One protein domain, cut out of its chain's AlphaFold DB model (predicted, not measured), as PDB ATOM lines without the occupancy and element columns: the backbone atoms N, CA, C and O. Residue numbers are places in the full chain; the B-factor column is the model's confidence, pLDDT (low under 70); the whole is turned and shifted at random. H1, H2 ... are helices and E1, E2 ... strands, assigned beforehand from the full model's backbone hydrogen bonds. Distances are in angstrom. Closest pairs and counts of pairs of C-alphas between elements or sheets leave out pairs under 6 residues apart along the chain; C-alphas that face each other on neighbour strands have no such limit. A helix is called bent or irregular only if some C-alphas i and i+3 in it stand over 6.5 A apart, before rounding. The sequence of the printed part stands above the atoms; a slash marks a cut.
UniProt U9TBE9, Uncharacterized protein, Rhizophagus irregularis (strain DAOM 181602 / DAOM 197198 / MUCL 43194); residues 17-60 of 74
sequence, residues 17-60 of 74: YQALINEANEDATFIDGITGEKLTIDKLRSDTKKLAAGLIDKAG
ATOM      1  N   TYR A  17     134.224 109.003  75.702       90.38
ATOM      2  CA  TYR A  17     134.917 107.895  75.047       90.38
ATOM      3  C   TYR A  17     136.294 107.630  75.673       90.38
ATOM      4  O   TYR A  17     136.616 106.489  75.990       90.38
ATOM      5  N   GLN A  18     137.096 108.677  75.909       87.25
ATOM      6  CA  GLN A  18     138.391 108.537  76.576       87.25
ATOM      7  C   GLN A  18     138.228 108.075  78.026       87.25
ATOM      8  O   GLN A  18     139.043 107.297  78.508       87.25
ATOM      9  N   ALA A  19     137.184 108.537  78.718       87.38
ATOM     10  CA  ALA A  19     136.932 108.154  80.098       87.38
ATOM     11  C   ALA A  19     136.577 106.679  80.263       87.38
ATOM     12  O   ALA A  19     137.007 106.068  81.231       87.38
ATOM     13  N   LEU A  20     135.798 106.134  79.330       87.44
ATOM     14  CA  LEU A  20     135.254 104.786  79.445       87.44
ATOM     15  C   LEU A  20     136.088 103.763  78.676       87.44
ATOM     16  O   LEU A  20     136.505 102.763  79.238       87.44
ATOM     17  N   ILE A  21     136.353 104.006  77.391       88.00
ATOM     18  CA  ILE A  21     136.913 102.985  76.496       88.00
ATOM     19  C   ILE A  21     138.438 102.916  76.581       88.00
ATOM     20  O   ILE A  21     139.005 101.831  76.468       88.00
ATOM     21  N   ASN A  22     139.131 104.042  76.767       82.75
ATOM     22  CA  ASN A  22     140.598 104.022  76.839       82.75
ATOM     23  C   ASN A  22     141.120 103.504  78.186       82.75
ATOM     24  O   ASN A  22     142.219 102.969  78.226       82.75
ATOM     25  N   GLU A  23     140.341 103.652  79.257       84.81
ATOM     26  CA  GLU A  23     140.713 103.221  80.613       84.81
ATOM     27  C   GLU A  23     139.995 101.947  81.063       84.81
ATOM     28  O   GLU A  23     140.198 101.481  82.183       84.81
ATOM     29  N   ALA A  24     139.160 101.366  80.200       85.62
ATOM     30  CA  ALA A  24     138.581 100.059  80.449       85.62
ATOM     31  C   ALA A  24     139.682  98.998  80.595       85.62
ATOM     32  O   ALA A  24     140.663  98.995  79.848       85.62
ATOM     33  N   ASN A  25     139.462  98.081  81.538       84.50
ATOM     34  CA  ASN A  25     140.284  96.889  81.726       84.50
ATOM     35  C   ASN A  25     140.319  96.061  80.425       84.50
ATOM     36  O   ASN A  25     139.298  95.941  79.749       84.50
ATOM     37  N   GLU A  26     141.472  95.479  80.097       79.69
ATOM     38  CA  GLU A  26     141.676  94.608  78.932       79.69
ATOM     39  C   GLU A  26     140.758  93.374  78.951       79.69
ATOM     40  O   GLU A  26     140.325  92.914  77.897       79.69
ATOM     41  N   ASP A  27     140.357  92.909  80.140       81.69
ATOM     42  CA  ASP A  27     139.400  91.807  80.302       81.69
ATOM     43  C   ASP A  27     137.943  92.201  79.979       81.69
ATOM     44  O   ASP A  27     137.060  91.342  79.869       81.69
ATOM     45  N   ALA A  28     137.645  93.500  79.838       80.38
ATOM     46  CA  ALA A  28     136.290  93.972  79.583       80.38
ATOM     47  C   ALA A  28     135.774  93.457  78.231       80.38
ATOM     48  O   ALA A  28     136.401  93.618  77.182       80.38
ATOM     49  N   THR A  29     134.600  92.832  78.262       88.62
ATOM     50  CA  THR A  29     134.007  92.153  77.112       88.62
ATOM     51  C   THR A  29     132.494  92.313  77.143       88.62
ATOM     52  O   THR A  29     131.873  92.187  78.199       88.62
ATOM     53  N   PHE A  30     131.899  92.556  75.980       91.44
ATOM     54  CA  PHE A  30     130.458  92.450  75.778       91.44
ATOM     55  C   PHE A  30     130.142  91.031  75.322       91.44
ATOM     56  O   PHE A  30     130.855  90.485  74.480       91.44
ATOM     57  N   ILE A  31     129.110  90.429  75.907       94.12
ATOM     58  CA  ILE A  31     128.716  89.055  75.613       94.12
ATOM     59  C   ILE A  31     127.258  89.073  75.180       94.12
ATOM     60  O   ILE A  31     126.405  89.516  75.951       94.12
ATOM     61  N   ASP A  32     126.981  88.568  73.983       93.38
ATOM     62  CA  ASP A  32     125.616  88.241  73.583       93.38
ATOM     63  C   ASP A  32     125.162  87.028  74.406       93.38
ATOM     64  O   ASP A  32     125.746  85.943  74.346       93.38
ATOM     65  N   GLY A  33     124.122  87.218  75.217       93.50
ATOM     66  CA  GLY A  33     123.608  86.182  76.108       93.50
ATOM     67  C   GLY A  33     122.941  85.001  75.396       93.50
ATOM     68  O   GLY A  33     122.787  83.949  76.012       93.50
ATOM     69  N   ILE A  34     122.540  85.154  74.131       94.00
ATOM     70  CA  ILE A  34     121.879  84.111  73.340       94.00
ATOM     71  C   ILE A  34     122.916  83.261  72.606       94.00
ATOM     72  O   ILE A  34     122.851  82.033  72.655       94.00
ATOM     73  N   THR A  35     123.868  83.898  71.923       94.44
ATOM     74  CA  THR A  35     124.861  83.194  71.092       94.44
ATOM     75  C   THR A  35     126.151  82.866  71.841       94.44
ATOM     76  O   THR A  35     126.889  81.965  71.440       94.44
ATOM     77  N   GLY A  36     126.435  83.578  72.934       92.00
ATOM     78  CA  GLY A  36     127.711  83.513  73.640       92.00
ATOM     79  C   GLY A  36     128.854  84.217  72.905       92.00
ATOM     80  O   GLY A  36     130.008  84.077  73.325       92.00
ATOM     81  N   GLU A  37     128.567  84.950  71.822       92.94
ATOM     82  CA  GLU A  37     129.568  85.735  71.104       92.94
ATOM     83  C   GLU A  37     130.175  86.798  72.024       92.94
ATOM     84  O   GLU A  37     129.492  87.402  72.854       92.94
ATOM     85  N   LYS A  38     131.487  87.006  71.889       93.69
ATOM     86  CA  LYS A  38     132.261  87.924  72.720       93.69
ATOM     87  C   LYS A  38     132.873  89.026  71.875       93.69
ATOM     88  O   LYS A  38     133.680  88.759  70.987       93.69
ATOM     89  N   LEU A  39     132.581  90.266  72.240       92.69
ATOM     90  CA  LEU A  39     133.236  91.453  71.712       92.69
ATOM     91  C   LEU A  39     134.185  92.018  72.772       92.69
ATOM     92  O   LEU A  39     133.751  92.605  73.765       92.69
ATOM     93  N   THR A  40     135.488  91.838  72.563       93.56
ATOM     94  CA  THR A  40     136.520  92.357  73.471       93.56
ATOM     95  C   THR A  40     136.636  93.875  73.376       93.56
ATOM     96  O   THR A  40     136.340  94.476  72.334       93.56
ATOM     97  N   ILE A  41     137.126  94.512  74.442       92.69
ATOM     98  CA  ILE A  41     137.331  95.963  74.456       92.69
ATOM     99  C   ILE A  41     138.272  96.437  73.343       92.69
ATOM    100  O   ILE A  41     138.025  97.478  72.740       92.69
ATOM    101  N   ASP A  42     139.305  95.666  72.997       91.19
ATOM    102  CA  ASP A  42     140.238  96.027  71.925       91.19
ATOM    103  C   ASP A  42     139.587  96.000  70.549       91.19
ATOM    104  O   ASP A  42     139.806  96.900  69.727       91.19
ATOM    105  N   LYS A  43     138.739  94.998  70.304       92.44
ATOM    106  CA  LYS A  43     137.968  94.915  69.069       92.44
ATOM    107  C   LYS A  43     136.987  96.080  68.978       92.44
ATOM    108  O   LYS A  43     136.978  96.774  67.960       92.44
ATOM    109  N   LEU A  44     136.273  96.380  70.063       92.56
ATOM    110  CA  LEU A  44     135.393  97.546  70.148       92.56
ATOM    111  C   LEU A  44     136.158  98.858  69.902       92.56
ATOM    112  O   LEU A  44     135.712  99.705  69.129       92.56
ATOM    113  N   ARG A  45     137.340  99.029  70.501       92.56
ATOM    114  CA  ARG A  45     138.201 100.215  70.348       92.56
ATOM    115  C   ARG A  45     138.718 100.366  68.913       92.56
ATOM    116  O   ARG A  45     138.853 101.486  68.421       92.56
ATOM    117  N   SER A  46     139.003  99.258  68.228       94.06
ATOM    118  CA  SER A  46     139.366  99.252  66.805       94.06
ATOM    119  C   SER A  46     138.181  99.643  65.920       94.06
ATOM    120  O   SER A  46     138.308 100.516  65.059       94.06
ATOM    121  N   ASP A  47     137.018  99.033  66.142       94.81
ATOM    122  CA  ASP A  47     135.850  99.201  65.276       94.81
ATOM    123  C   ASP A  47     135.189 100.571  65.445       94.81
ATOM    124  O   ASP A  47     134.822 101.202  64.456       94.81
ATOM    125  N   THR A  48     135.142 101.106  66.666       94.12
ATOM    126  CA  THR A  48     134.666 102.476  66.928       94.12
ATOM    127  C   THR A  48     135.557 103.537  66.281       94.12
ATOM    128  O   THR A  48     135.039 104.503  65.722       94.12
ATOM    129  N   LYS A  49     136.887 103.353  66.264       94.62
ATOM    130  CA  LYS A  49     137.806 104.245  65.530       94.62
ATOM    131  C   LYS A  49     137.559 104.202  64.023       94.62
ATOM    132  O   LYS A  49     137.549 105.251  63.383       94.62
ATOM    133  N   LYS A  50     137.334 103.011  63.460       97.12
ATOM    134  CA  LYS A  50     136.988 102.855  62.036       97.12
ATOM    135  C   LYS A  50     135.648 103.507  61.711       97.12
ATOM    136  O   LYS A  50     135.551 104.189  60.696       97.12
ATOM    137  N   LEU A  51     134.648 103.343  62.579       95.69
ATOM    138  CA  LEU A  51     133.353 104.006  62.440       95.69
ATOM    139  C   LEU A  51     133.517 105.529  62.446       95.69
ATOM    140  O   LEU A  51     133.018 106.188  61.542       95.69
ATOM    141  N   ALA A  52     134.258 106.084  63.410       95.25
ATOM    142  CA  ALA A  52     134.509 107.522  63.490       95.25
ATOM    143  C   ALA A  52     135.218 108.061  62.235       95.25
ATOM    144  O   ALA A  52     134.782 109.065  61.678       95.25
ATOM    145  N   ALA A  53     136.256 107.369  61.753       96.88
ATOM    146  CA  ALA A  53     136.929 107.727  60.504       96.88
ATOM    147  C   ALA A  53     135.969 107.669  59.305       96.88
ATOM    148  O   ALA A  53     135.942 108.584  58.493       96.88
ATOM    149  N   GLY A  54     135.118 106.641  59.222       97.69
ATOM    150  CA  GLY A  54     134.094 106.537  58.182       97.69
ATOM    151  C   GLY A  54     133.071 107.675  58.229       97.69
ATOM    152  O   GLY A  54     132.734 108.238  57.190       97.69
ATOM    153  N   LEU A  55     132.609 108.056  59.422       97.25
ATOM    154  CA  LEU A  55     131.678 109.173  59.593       97.25
ATOM    155  C   LEU A  55     132.291 110.491  59.100       97.25
ATOM    156  O   LEU A  55     131.630 111.232  58.377       97.25
ATOM    157  N   ILE A  56     133.555 110.753  59.434       96.94
ATOM    158  CA  ILE A  56     134.262 111.972  59.018       96.94
ATOM    159  C   ILE A  56     134.564 111.931  57.513       96.94
ATOM    160  O   ILE A  56     134.111 112.793  56.764       96.94
ATOM    161  N   ASP A  57     135.275 110.901  57.050       97.19
ATOM    162  CA  ASP A  57     135.856 110.866  55.704       97.19
ATOM    163  C   ASP A  57     134.841 110.519  54.608       97.19
ATOM    164  O   ASP A  57     135.044 110.866  53.443       97.19
ATOM    165  N   LYS A  58     133.786 109.761  54.942       96.88
ATOM    166  CA  LYS A  58     132.817 109.240  53.960       96.88
ATOM    167  C   LYS A  58     131.442 109.874  54.075       96.88
ATOM    168  O   LYS A  58     130.790 110.042  53.050       96.88
ATOM    169  N   ALA A  59     131.005 110.207  55.288       95.31
ATOM    170  CA  ALA A  59     129.694 110.811  55.518       95.31
ATOM    171  C   ALA A  59     129.758 112.327  55.780       95.31
ATOM    172  O   ALA A  59     128.712 112.969  55.812       95.31
ATOM    173  N   GLY A  60     130.957 112.905  55.927       96.88
ATOM    174  CA  GLY A  60     131.147 114.347  56.101       96.88
ATOM    175  C   GLY A  60     130.695 114.883  57.461       96.88
ATOM    176  O   GLY A  60     130.356 116.061  57.555       96.88
TER     177      GLY A  60
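Overview. This is residues 17 to 60 of the 74 residues of an uncharacterized protein of Rhizophagus irregularis (strain DAOM 181602 / DAOM 197198 / MUCL 43194) (UniProt U9TBE9). A small two-stranded hairpin, E1 and E2, sits at one end of the model, and its second strand passes straight into one long helix, H2, whose farther part, with the last residues, sticks out as a free arm of residues 49 to 60. Ahead of the hairpin, a four-residue helix, H1, and an unnamed link come before E1, and H1 stays apart from H2. The printed part has 44 residues with two named helices and two named strands, in the order H1, E1, E2, H2; the sheet, of order E1 - E2, is antiparallel, and the class is mixed, helices and strands. The whole is loose, with a radius of gyration of the C-alphas of 12.6 A, and flat, spanning 35 by 25 by 11 A.

Arrangement. H1, residues 17 to 20, is joined by a short link of 8 residues to the strand E1, residues 29 to 31. A short link of 6 residues joins E1 to the strand E2, residues 38 to 40. E1 and E2 form a hairpin of antiparallel neighbours, with 163 degrees between their directions. The C-alphas of Thr 29 and Thr 40 face each other at 4.4 A. N 30 and O 39 are within hydrogen-bond range at 2.9 A, as are N 39 and O 30 at 2.8 A. A tight link with no residue between joins E2 to H2, residues 41 to 57. The closest C-alphas of E1 and H2 are those of Thr 29 and Ile 41, 5.7 A apart, while their centres are 17.1 A apart. H1 is apart from both E2 and H2. In H2 every O i to N i+4 pair is within hydrogen-bond range; H1 is too short for such a pair, and its one O i to N i+3 pair is within range.

Along the chain. H1 begins at C-alpha 17, at (134.917, 107.895, 75.047), and ends at residue 20; it is 5.4 A long. E1, residues 29 to 31, measures 6.3 A from first to last C-alpha, and E2, residues 38 to 40, measures 6.2 A. H2 runs 24.0 A from C-alpha 41 at (137.331, 95.963, 74.456) to C-alpha 57 at (135.856, 110.866, 55.704).

Size, cuts and confidence. The two C-alphas farthest apart are those of Ile 34 and Gly 60, at 36.0 A. Residues 49 to 60, of which 49 to 57 belong to H2, stand free; without them the body of 32 residues spans 30 by 17 by 12 A. The printed part has no cut and no long link. The mean pLDDT of the printed part is 91.7, and no printed residue is under 70.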